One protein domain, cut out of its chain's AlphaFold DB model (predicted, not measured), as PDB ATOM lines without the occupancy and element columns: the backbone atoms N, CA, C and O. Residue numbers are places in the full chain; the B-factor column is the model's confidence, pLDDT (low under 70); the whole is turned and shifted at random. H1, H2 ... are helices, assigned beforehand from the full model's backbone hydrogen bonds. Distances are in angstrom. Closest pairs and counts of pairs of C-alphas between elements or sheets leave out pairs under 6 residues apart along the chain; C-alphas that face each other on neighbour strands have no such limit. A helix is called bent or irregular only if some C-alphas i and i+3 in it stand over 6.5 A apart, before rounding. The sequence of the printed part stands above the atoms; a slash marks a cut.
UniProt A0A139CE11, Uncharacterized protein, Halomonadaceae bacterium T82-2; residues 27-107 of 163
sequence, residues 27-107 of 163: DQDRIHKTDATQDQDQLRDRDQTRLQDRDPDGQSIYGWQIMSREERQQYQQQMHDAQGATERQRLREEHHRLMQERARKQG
ATOM      1  N   ASP A  27       8.511 -65.690  18.442       52.25
ATOM      2  CA  ASP A  27       7.473 -64.691  18.675       52.25
ATOM      3  C   ASP A  27       7.957 -63.614  19.650       52.25
ATOM      4  O   ASP A  27       7.794 -62.431  19.354       52.25
ATOM      5  N   GLN A  28       8.643 -63.970  20.746       52.81
ATOM      6  CA  GLN A  28       9.225 -62.971  21.655       52.81
ATOM      7  C   GLN A  28      10.206 -62.035  20.943       52.81
ATOM      8  O   GLN A  28      10.118 -60.818  21.123       52.81
ATOM      9  N   ASP A  29      11.085 -62.564  20.092       51.88
ATOM     10  CA  ASP A  29      12.080 -61.760  19.375       51.88
ATOM     11  C   ASP A  29      11.441 -60.841  18.307       51.88
ATOM     12  O   ASP A  29      11.949 -59.760  18.000       51.88
ATOM     13  N   ARG A  30      10.275 -61.228  17.768       51.59
ATOM     14  CA  ARG A  30       9.475 -60.398  16.854       51.59
ATOM     15  C   ARG A  30       8.722 -59.292  17.599       51.59
ATOM     16  O   ARG A  30       8.684 -58.165  17.109       51.59
ATOM     17  N   ILE A  31       8.163 -59.577  18.776       51.09
ATOM     18  CA  ILE A  31       7.414 -58.588  19.572       51.09
ATOM     19  C   ILE A  31       8.350 -57.449  20.020       51.09
ATOM     20  O   ILE A  31       8.028 -56.284  19.804       51.09
ATOM     21  N   HIS A  32       9.566 -57.765  20.485       53.19
ATOM     22  CA  HIS A  32      10.545 -56.746  20.902       53.19
ATOM     23  C   HIS A  32      11.080 -55.892  19.736       53.19
ATOM     24  O   HIS A  32      11.361 -54.708  19.910       53.19
ATOM     25  N   LYS A  33      11.202 -56.459  18.525       51.97
ATOM     26  CA  LYS A  33      11.613 -55.700  17.328       51.97
ATOM     27  C   LYS A  33      10.529 -54.748  16.831       51.97
ATOM     28  O   LYS A  33      10.868 -53.710  16.273       51.97
ATOM     29  N   THR A  34       9.258 -55.091  17.039       52.81
ATOM     30  CA  THR A  34       8.128 -54.267  16.582       52.81
ATOM     31  C   THR A  34       7.978 -53.013  17.450       52.81
ATOM     32  O   THR A  34       7.825 -51.921  16.902       52.81
ATOM     33  N   ASP A  35       8.147 -53.139  18.774       52.16
ATOM     34  CA  ASP A  35       8.137 -51.990  19.697       52.16
ATOM     35  C   ASP A  35       9.298 -51.015  19.424       52.16
ATOM     36  O   ASP A  35       9.092 -49.806  19.350       52.16
ATOM     37  N   ALA A  36      10.510 -51.523  19.153       55.03
ATOM     38  CA  ALA A  36      11.669 -50.671  18.865       55.03
ATOM     39  C   ALA A  36      11.529 -49.858  17.560       55.03
ATOM     40  O   ALA A  36      11.996 -48.721  17.480       55.03
ATOM     41  N   THR A  37      10.888 -50.421  16.529       55.12
ATOM     42  CA  THR A  37      10.606 -49.692  15.281       55.12
ATOM     43  C   THR A  37       9.473 -48.682  15.437       55.12
ATOM     44  O   THR A  37       9.556 -47.584  14.891       55.12
ATOM     45  N   GLN A  38       8.441 -49.013  16.214       56.03
ATOM     46  CA  GLN A  38       7.280 -48.145  16.395       56.03
ATOM     47  C   GLN A  38       7.609 -46.904  17.241       56.03
ATOM     48  O   GLN A  38       7.128 -45.809  16.939       56.03
ATOM     49  N   ASP A  39       8.490 -47.045  18.235       56.06
ATOM     50  CA  ASP A  39       9.015 -45.911  19.001       56.06
ATOM     51  C   ASP A  39       9.896 -44.995  18.137       56.06
ATOM     52  O   ASP A  39       9.827 -43.767  18.247       56.06
ATOM     53  N   GLN A  40      10.698 -45.560  17.229       57.75
ATOM     54  CA  GLN A  40      11.560 -44.775  16.342       57.75
ATOM     55  C   GLN A  40      10.761 -43.947  15.323       57.75
ATOM     56  O   GLN A  40      11.118 -42.792  15.061       57.75
ATOM     57  N   ASP A  41       9.668 -44.496  14.793       59.69
ATOM     58  CA  ASP A  41       8.786 -43.779  13.866       59.69
ATOM     59  C   ASP A  41       8.041 -42.630  14.567       59.69
ATOM     60  O   ASP A  41       8.026 -41.504  14.063       59.69
ATOM     61  N   GLN A  42       7.531 -42.844  15.788       60.94
ATOM     62  CA  GLN A  42       6.888 -41.771  16.563       60.94
ATOM     63  C   GLN A  42       7.844 -40.625  16.919       60.94
ATOM     64  O   GLN A  42       7.444 -39.455  16.929       60.94
ATOM     65  N   LEU A  43       9.110 -40.935  17.215       59.47
ATOM     66  CA  LEU A  43      10.124 -39.916  17.493       59.47
ATOM     67  C   LEU A  43      10.428 -39.069  16.249       59.47
ATOM     68  O   LEU A  43      10.511 -37.843  16.356       59.47
ATOM     69  N   ARG A  44      10.505 -39.687  15.064       63.00
ATOM     70  CA  ARG A  44      10.708 -38.976  13.791       63.00
ATOM     71  C   ARG A  44       9.567 -38.021  13.451       63.00
ATOM     72  O   ARG A  44       9.836 -36.887  13.052       63.00
ATOM     73  N   ASP A  45       8.321 -38.446  13.638       60.03
ATOM     74  CA  ASP A  45       7.148 -37.615  13.336       60.03
ATOM     75  C   ASP A  45       7.039 -36.411  14.282       60.03
ATOM     76  O   ASP A  45       6.722 -35.283  13.872       60.03
ATOM     77  N   ARG A  46       7.365 -36.619  15.563       61.06
ATOM     78  CA  ARG A  46       7.412 -35.543  16.558       61.06
ATOM     79  C   ARG A  46       8.528 -34.544  16.257       61.06
ATOM     80  O   ARG A  46       8.288 -33.338  16.358       61.06
ATOM     81  N   ASP A  47       9.713 -35.014  15.876       60.88
ATOM     82  CA  ASP A  47      10.829 -34.136  15.525       60.88
ATOM     83  C   ASP A  47      10.551 -33.343  14.246       60.88
ATOM     84  O   ASP A  47      10.801 -32.137  14.221       60.88
ATOM     85  N   GLN A  48       9.936 -33.953  13.227       61.91
ATOM     86  CA  GLN A  48       9.487 -33.214  12.043       61.91
ATOM     87  C   GLN A  48       8.506 -32.104  12.418       61.91
ATOM     88  O   GLN A  48       8.734 -30.949  12.061       61.91
ATOM     89  N   THR A  49       7.475 -32.413  13.206       62.09
ATOM     90  CA  THR A  49       6.479 -31.414  13.626       62.09
ATOM     91  C   THR A  49       7.141 -30.248  14.368       62.09
ATOM     92  O   THR A  49       6.855 -29.085  14.098       62.09
ATOM     93  N   ARG A  50       8.107 -30.538  15.247       63.94
ATOM     94  CA  ARG A  50       8.830 -29.521  16.023       63.94
ATOM     95  C   ARG A  50       9.742 -28.635  15.171       63.94
ATOM     96  O   ARG A  50       9.980 -27.484  15.537       63.94
ATOM     97  N   LEU A  51      10.264 -29.164  14.064       63.00
ATOM     98  CA  LEU A  51      11.032 -28.406  13.074       63.00
ATOM     99  C   LEU A  51      10.123 -27.543  12.188       63.00
ATOM    100  O   LEU A  51      10.545 -26.473  11.760       63.00
ATOM    101  N   GLN A  52       8.872 -27.956  11.949       68.62
ATOM    102  CA  GLN A  52       7.911 -27.159  11.176       68.62
ATOM    103  C   GLN A  52       7.471 -25.867  11.876       68.62
ATOM    104  O   GLN A  52       7.083 -24.925  11.190       68.62
ATOM    105  N   ASP A  53       7.557 -25.786  13.201       75.94
ATOM    106  CA  ASP A  53       7.115 -24.603  13.952       75.94
ATOM    107  C   ASP A  53       8.267 -23.642  14.293       75.94
ATOM    108  O   ASP A  53       8.120 -22.762  15.147       75.94
ATOM    109  N   ARG A  54       9.427 -23.796  13.636       84.31
ATOM    110  CA  ARG A  54      10.601 -22.930  13.811       84.31
ATOM    111  C   ARG A  54      10.978 -22.190  12.528       84.31
ATOM    112  O   ARG A  54      10.737 -22.668  11.422       84.31
ATOM    113  N   ASP A  55      11.554 -21.004  12.694       83.62
ATOM    114  CA  ASP A  55      12.189 -20.233  11.629       83.62
ATOM    115  C   ASP A  55      13.613 -20.767  11.333       83.62
ATOM    116  O   ASP A  55      14.136 -21.582  12.105       83.62
ATOM    117  N   PRO A  56      14.264 -20.336  10.234       82.62
ATOM    118  CA  PRO A  56      15.620 -20.778   9.889       82.62
ATOM    119  C   PRO A  56      16.683 -20.484  10.961       82.62
ATOM    120  O   PRO A  56      17.711 -21.155  11.001       82.62
ATOM    121  N   ASP A  57      16.433 -19.516  11.848       81.88
ATOM    122  CA  ASP A  57      17.316 -19.161  12.964       81.88
ATOM    123  C   ASP A  57      16.987 -19.984  14.236       81.88
ATOM    124  O   ASP A  57      17.517 -19.729  15.321       81.88
ATOM    125  N   GLY A  58      16.110 -20.987  14.119       81.50
ATOM    126  CA  GLY A  58      15.716 -21.903  15.187       81.50
ATOM    127  C   GLY A  58      14.721 -21.317  16.191       81.50
ATOM    128  O   GLY A  58      14.480 -21.935  17.233       81.50
ATOM    129  N   GLN A  59      14.138 -20.148  15.916       82.38
ATOM    130  CA  GLN A  59      13.157 -19.517  16.799       82.38
ATOM    131  C   GLN A  59      11.751 -20.035  16.519       82.38
ATOM    132  O   GLN A  59      11.407 -20.311  15.379       82.38
ATOM    133  N   SER A  60      10.915 -20.148  17.551       84.19
ATOM    134  CA  SER A  60       9.517 -20.553  17.366       84.19
ATOM    135  C   SER A  60       8.757 -19.513  16.535       84.19
ATOM    136  O   SER A  60       8.816 -18.321  16.838       84.19
ATOM    137  N   ILE A  61       8.000 -19.965  15.537       88.25
ATOM    138  CA  ILE A  61       7.105 -19.115  14.748       88.25
ATOM    139  C   ILE A  61       5.955 -18.666  15.654       88.25
ATOM    140  O   ILE A  61       5.224 -19.488  16.215       88.25
ATOM    141  N   TYR A  62       5.803 -17.357  15.843       90.12
ATOM    142  CA  TYR A  62       4.726 -16.813  16.664       90.12
ATOM    143  C   TYR A  62       3.366 -17.070  16.007       90.12
ATOM    144  O   TYR A  62       3.199 -16.838  14.819       90.12
ATOM    145  N   GLY A  63       2.377 -17.523  16.781       89.44
ATOM    146  CA  GLY A  63       1.036 -17.786  16.253       89.44
ATOM    147  C   GLY A  63       0.873 -19.100  15.483       89.44
ATOM    148  O   GLY A  63      -0.210 -19.328  14.952       89.44
ATOM    149  N   TRP A  64       1.872 -19.996  15.483       88.81
ATOM    150  CA  TRP A  64       1.845 -21.281  14.758       88.81
ATOM    151  C   TRP A  64       0.546 -22.093  14.941       88.81
ATOM    152  O   TRP A  64       0.072 -22.718  13.997       88.81
ATOM    153  N   GLN A  65      -0.066 -22.040  16.129       87.94
ATOM    154  CA  GLN A  65      -1.290 -22.774  16.472       87.94
ATOM    155  C   GLN A  65      -2.559 -22.294  15.739       87.94
ATOM    156  O   GLN A  65      -3.517 -23.053  15.634       87.94
ATOM    157  N   ILE A  66      -2.587 -21.046  15.250       90.62
ATOM    158  CA  ILE A  66      -3.723 -20.471  14.498       90.62
ATOM    159  C   ILE A  66      -3.405 -20.271  13.008       90.62
ATOM    160  O   ILE A  66      -4.164 -19.618  12.284       90.62
ATOM    161  N   MET A  67      -2.260 -20.782  12.556       90.69
ATOM    162  CA  MET A  67      -1.829 -20.726  11.164       90.69
ATOM    163  C   MET A  67      -2.142 -22.030  10.442       90.69
ATOM    164  O   MET A  67      -2.052 -23.121  11.015       90.69
ATOM    165  N   SER A  68      -2.428 -21.930   9.146       90.81
ATOM    166  CA  SER A  68      -2.474 -23.111   8.290       90.81
ATOM    167  C   SER A  68      -1.066 -23.676   8.043       90.81
ATOM    168  O   SER A  68      -0.039 -23.081   8.391       90.81
ATOM    169  N   ARG A  69      -0.986 -24.877   7.459       87.94
ATOM    170  CA  ARG A  69       0.301 -25.477   7.075       87.94
ATOM    171  C   ARG A  69       0.956 -24.693   5.936       87.94
ATOM    172  O   ARG A  69       2.160 -24.467   5.964       87.94
ATOM    173  N   GLU A  70       0.152 -24.250   4.980       89.19
ATOM    174  CA  GLU A  70       0.574 -23.475   3.815       89.19
ATOM    175  C   GLU A  70       1.117 -22.108   4.243       89.19
ATOM    176  O   GLU A  70       2.186 -21.700   3.795       89.19
ATOM    177  N   GLU A  71       0.438 -21.428   5.171       90.56
ATOM    178  CA  GLU A  71       0.894 -20.138   5.699       90.56
ATOM    179  C   GLU A  71       2.234 -20.255   6.435       90.56
ATOM    180  O   GLU A  71       3.090 -19.377   6.308       90.56
ATOM    181  N   ARG A  72       2.450 -21.351   7.176       90.00
ATOM    182  CA  ARG A  72       3.738 -21.622   7.836       90.00
ATOM    183  C   ARG A  72       4.859 -21.798   6.818       90.00
ATOM    184  O   ARG A  72       5.916 -21.196   6.977       90.00
ATOM    185  N   GLN A  73       4.609 -22.563   5.757       89.12
ATOM    186  CA  GLN A  73       5.583 -22.762   4.682       89.12
ATOM    187  C   GLN A  73       5.913 -21.453   3.959       89.12
ATOM    188  O   GLN A  73       7.081 -21.174   3.706       89.12
ATOM    189  N   GLN A  74       4.911 -20.617   3.681       91.12
ATOM    190  CA  GLN A  74       5.127 -19.308   3.060       91.12
ATOM    191  C   GLN A  74       5.982 -18.391   3.940       91.12
ATOM    192  O   GLN A  74       6.926 -17.782   3.443       91.12
ATOM    193  N   TYR A  75       5.692 -18.319   5.242       92.31
ATOM    194  CA  TYR A  75       6.495 -17.524   6.170       92.31
ATOM    195  C   TYR A  75       7.938 -18.043   6.268       92.31
ATOM    196  O   TYR A  75       8.884 -17.258   6.238       92.31
ATOM    197  N   GLN A  76       8.128 -19.364   6.321       89.81
ATOM    198  CA  GLN A  76       9.461 -19.972   6.314       89.81
ATOM    199  C   GLN A  76      10.239 -19.641   5.042       89.81
ATOM    200  O   GLN A  76      11.415 -19.295   5.132       89.81
ATOM    201  N   GLN A  77       9.583 -19.699   3.882       91.00
ATOM    202  CA  GLN A  77      10.197 -19.343   2.608       91.00
ATOM    203  C   GLN A  77      10.620 -17.869   2.592       91.00
ATOM    204  O   GLN A  77      11.766 -17.569   2.283       91.00
ATOM    205  N   GLN A  78       9.754 -16.956   3.041       91.69
ATOM    206  CA  GLN A  78      10.090 -15.529   3.156       91.69
ATOM    207  C   GLN A  78      11.289 -15.290   4.085       91.69
ATOM    208  O   GLN A  78      12.182 -14.510   3.763       91.69
ATOM    209  N   MET A  79      11.345 -15.984   5.225       92.31
ATOM    210  CA  MET A  79      12.464 -15.888   6.169       92.31
ATOM    211  C   MET A  79      13.769 -16.462   5.606       92.31
ATOM    212  O   MET A  79      14.850 -15.954   5.917       92.31
ATOM    213  N   HIS A  80      13.671 -17.522   4.804       89.56
ATOM    214  CA  HIS A  80      14.804 -18.118   4.107       89.56
ATOM    215  C   HIS A  80      15.347 -17.177   3.021       89.56
ATOM    216  O   HIS A  80      16.561 -17.020   2.903       89.56
ATOM    217  N   ASP A  81      14.455 -16.516   2.283       92.12
ATOM    218  CA  ASP A  81      14.802 -15.634   1.164       92.12
ATOM    219  C   ASP A  81      15.290 -14.244   1.610       92.12
ATOM    220  O   ASP A  81      15.980 -13.555   0.855       92.12
ATOM    221  N   ALA A  82      14.980 -13.839   2.845       91.62
ATOM    222  CA  ALA A  82      15.422 -12.575   3.429       91.62
ATOM    223  C   ALA A  82      16.958 -12.463   3.520       91.62
ATOM    224  O   ALA A  82      17.648 -13.336   4.060       91.62
ATOM    225  N   GLN A  83      17.496 -11.323   3.081       87.00
ATOM    226  CA  GLN A  83      18.924 -11.063   2.859       87.00
ATOM    227  C   GLN A  83      19.681 -10.602   4.116       87.00
ATOM    228  O   GLN A  83      20.662  -9.860   4.042       87.00
ATOM    229  N   GLY A  84      19.256 -11.050   5.298       87.75
ATOM    230  CA  GLY A  84      20.001 -10.833   6.535       87.75
ATOM    231  C   GLY A  84      19.140 -10.702   7.783       87.75
ATOM    232  O   GLY A  84      17.910 -10.687   7.737       87.75
ATOM    233  N   ALA A  85      19.813 -10.574   8.926       85.75
ATOM    234  CA  ALA A  85      19.174 -10.543  10.241       85.75
ATOM    235  C   ALA A  85      18.158  -9.396  10.394       85.75
ATOM    236  O   ALA A  85      17.104  -9.590  10.993       85.75
ATOM    237  N   THR A  86      18.438  -8.222   9.820       87.88
ATOM    238  CA  THR A  86      17.544  -7.055   9.890       87.88
ATOM    239  C   THR A  86      16.234  -7.283   9.140       87.88
ATOM    240  O   THR A  86      15.170  -6.936   9.648       87.88
ATOM    241  N   GLU A  87      16.288  -7.863   7.941       90.19
ATOM    242  CA  GLU A  87      15.085  -8.146   7.153       90.19
ATOM    243  C   GLU A  87      14.261  -9.260   7.802       90.19
ATOM    244  O   GLU A  87      13.060  -9.095   8.004       90.19
ATOM    245  N   ARG A  88      14.925 -10.323   8.272       90.06
ATOM    246  CA  ARG A  88      14.294 -11.374   9.084       90.06
ATOM    247  C   ARG A  88      13.611 -10.811  10.330       90.06
ATOM    248  O   ARG A  88      12.505 -11.219  10.663       90.06
ATOM    249  N   GLN A  89      14.232  -9.844  11.009       88.88
ATOM    250  CA  GLN A  89      13.627  -9.190  12.168       88.88
ATOM    251  C   GLN A  89      12.375  -8.388  11.797       88.88
ATOM    252  O   GLN A  89      11.373  -8.463  12.504       88.88
ATOM    253  N   ARG A  90      12.392  -7.664  10.672       90.44
ATOM    254  CA  ARG A  90      11.202  -6.953  10.180       90.44
ATOM    255  C   ARG A  90      10.067  -7.921   9.847       90.44
ATOM    256  O   ARG A  90       8.943  -7.685  10.280       90.44
ATOM    257  N   LEU A  91      10.374  -9.021   9.157       91.81
ATOM    258  CA  LEU A  91       9.403 -10.071   8.836       91.81
ATOM    259  C   LEU A  91       8.788 -10.680  10.101       91.81
ATOM    260  O   LEU A  91       7.572 -10.847  10.167       91.81
ATOM    261  N   ARG A  92       9.594 -10.934  11.140       90.56
ATOM    262  CA  ARG A  92       9.097 -11.369  12.457       90.56
ATOM    263  C   ARG A  92       8.113 -10.371  13.053       90.56
ATOM    264  O   ARG A  92       7.015 -10.749  13.457       90.56
ATOM    265  N   GLU A  93       8.486  -9.098  13.115       90.12
ATOM    266  CA  GLU A  93       7.644  -8.055  13.707       90.12
ATOM    267  C   GLU A  93       6.316  -7.882  12.966       90.12
ATOM    268  O   GLU A  93       5.264  -7.750  13.600       90.12
ATOM    269  N   GLU A  94       6.351  -7.901  11.634       92.12
ATOM    270  CA  GLU A  94       5.160  -7.839  10.792       92.12
ATOM    271  C   GLU A  94       4.266  -9.062  11.011       92.12
ATOM    272  O   GLU A  94       3.076  -8.922  11.310       92.12
ATOM    273  N   HIS A  95       4.855 -10.257  10.962       93.69
ATOM    274  CA  HIS A  95       4.145 -11.508  11.182       93.69
ATOM    275  C   HIS A  95       3.478 -11.550  12.560       93.69
ATOM    276  O   HIS A  95       2.320 -11.940  12.699       93.69
ATOM    277  N   HIS A  96       4.168 -11.062  13.587       90.44
ATOM    278  CA  HIS A  96       3.631 -10.978  14.937       90.44
ATOM    279  C   HIS A  96       2.403 -10.077  15.034       90.44
ATOM    280  O   HIS A  96       1.405 -10.470  15.641       90.44
ATOM    281  N   ARG A  97       2.433  -8.894  14.408       91.31
ATOM    282  CA  ARG A  97       1.265  -7.997  14.362       91.31
ATOM    283  C   ARG A  97       0.091  -8.663  13.650       91.31
ATOM    284  O   ARG A  97      -1.014  -8.670  14.189       91.31
ATOM    285  N   LEU A  98       0.340  -9.287  12.498       92.81
ATOM    286  CA  LEU A  98      -0.685 -10.006  11.741       92.81
ATOM    287  C   LEU A  98      -1.329 -11.122  12.578       92.81
ATOM    288  O   LEU A  98      -2.555 -11.257  12.613       92.81
ATOM    289  N   MET A  99      -0.514 -11.901  13.290       93.56
ATOM    290  CA  MET A  99      -0.997 -12.985  14.145       93.56
ATOM    291  C   MET A  99      -1.751 -12.471  15.369       93.56
ATOM    292  O   MET A  99      -2.770 -13.051  15.729       93.56
ATOM    293  N   GLN A 100      -1.329 -11.360  15.979       90.38
ATOM    294  CA  GLN A 100      -2.093 -10.721  17.055       90.38
ATOM    295  C   GLN A 100      -3.469 -10.253  16.583       90.38
ATOM    296  O   GLN A 100      -4.471 -10.476  17.264       90.38
ATOM    297  N   GLU A 101      -3.544  -9.631  15.407       92.62
ATOM    298  CA  GLU A 101      -4.823  -9.210  14.842       92.62
ATOM    299  C   GLU A 101      -5.735 -10.396  14.547       92.62
ATOM    300  O   GLU A 101      -6.931 -10.340  14.842       92.62
ATOM    301  N   ARG A 102      -5.178 -11.474  13.990       93.31
ATOM    302  CA  ARG A 102      -5.913 -12.711  13.728       93.31
ATOM    303  C   ARG A 102      -6.415 -13.347  15.018       93.31
ATOM    304  O   ARG A 102      -7.593 -13.680  15.100       93.31
ATOM    305  N   ALA A 103      -5.556 -13.455  16.024       92.62
ATOM    306  CA  ALA A 103      -5.897 -13.990  17.335       92.62
ATOM    307  C   ALA A 103      -7.046 -13.198  17.971       92.62
ATOM    308  O   ALA A 103      -8.054 -13.778  18.367       92.62
ATOM    309  N   ARG A 104      -6.964 -11.859  17.934       91.38
ATOM    310  CA  ARG A 104      -8.037 -10.969  18.392       91.38
ATOM    311  C   ARG A 104      -9.341 -11.186  17.623       91.38
ATOM    312  O   ARG A 104     -10.397 -11.222  18.243       91.38
ATOM    313  N   LYS A 105      -9.286 -11.344  16.294       92.62
ATOM    314  CA  LYS A 105     -10.471 -11.622  15.456       92.62
ATOM    315  C   LYS A 105     -11.108 -12.978  15.772       92.62
ATOM    316  O   LYS A 105     -12.323 -13.099  15.688       92.62
ATOM    317  N   GLN A 106     -10.303 -13.978  16.126       91.56
ATOM    318  CA  GLN A 106     -10.768 -15.324  16.478       91.56
ATOM    319  C   GLN A 106     -11.114 -15.477  17.970       91.56
ATOM    320  O   GLN A 106     -11.622 -16.521  18.367       91.56
ATOM    321  N   GLY A 107     -10.842 -14.466  18.803       91.31
ATOM    322  CA  GLY A 107     -11.021 -14.546  20.256       91.31
ATOM    323  C   GLY A 107     -10.029 -15.484  20.956       91.31
ATOM    324  O   GLY A 107     -10.282 -15.919  22.075       91.31
TER     325      GLY A 107
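Overview. This is residues 27 to 107 of the 163 residues of an uncharacterized protein of Halomonadaceae bacterium T82-2 (UniProt A0A139CE11). One long straight helix, H1, sticks out with its residues 27 to 49 from a small head, like a handle. In the head the chain turns back from H2 into the longer H3, which runs across the direction of H1, and the looped stretch of residues 53 to 68 lies between the end of H1 and these two helices. The printed part has 81 residues with three named helices in the order H1, H2, H3 and no named strand, and its class is all helix. The whole is extended, with a radius of gyration of the C-alphas of 18.2 A, and flat, spanning 58 by 34 by 17 A; the handle makes most of the length.

Arrangement. Begin at the first printed residue, where H1, residues 27 to 52, starts. Look first at its residues 27 to 49: they stand free, with no C-alpha 8 or more residues away along the chain within 10 A. Go on to H2, residues 69 to 81, which is close to H1 but not clearly touching it: one pair of C-alphas is within 8 A, the closest pair, those of Gln 52 and Arg 72, at 7.7 A. H1 and H2 run the same way at a steep tilt of 62 degrees, and their centres are 28.7 A apart. Then pass to H3, residues 85 to 106, which only just touches H2, with 3 pairs of C-alphas within 8 A. Their closest C-alphas are those of Met 79 and Arg 88, 5.7 A apart. H2 touches H3 with residues 78 to 79 alone, and H3 touches H2 with residues 88 to 91 alone. H2 and H3 run opposite ways at a shallow tilt of 20 degrees, 12.8 A from centre to centre, and form a helical hairpin. H1 and H3 are apart. Look also at the backbone O and N atoms: in H1, H2 and H3 every O i to N i+4 pair is within hydrogen-bond range.

Along the chain. Find C-alpha 27, of Asp 27, at (7.473, -64.691, 18.675); from there H1 runs through 26 residues to C-alpha 52 at (7.911, -27.159, 11.176), and you will see y climb while x changes little from end to end. From first to last C-alpha H1 measures 38.3 A, and it is the longest helix by residues. After the 16 residues 53 to 68, find C-alpha 69 of Arg 69 at (0.301, -25.477, 7.075), where the 13 residues of H2 begin; they end at Asp 81, 18.5 A from first to last C-alpha. Past residues 82 to 84, H3 starts at Ala 85 and runs through 22 residues, 31.0 A, to C-alpha 106 at (-10.768, -15.324, 16.478). No helix is bent.

Size, cuts and confidence. Look for the two C-alphas farthest apart, those of Asp 27 and Thr 86, at 59.2 A. Without the free stretch, the body of 58 residues spans 34 by 22 by 16 A, with a radius of gyration of 11.1 A, 1.08 times that of a compact globule of as many residues. The link from H1 to H2 is long, with 16 residues, and the link from H2 to H3 is tight, with 3. The printed part has no cut between residues 27 and 107. Read the B-factor column for the model's confidence: the mean pLDDT of the printed part is 79.1, and the 26 residues under 70 are residues 27 to 52. The mean is 57 in H1 and 91 in both H2 and H3.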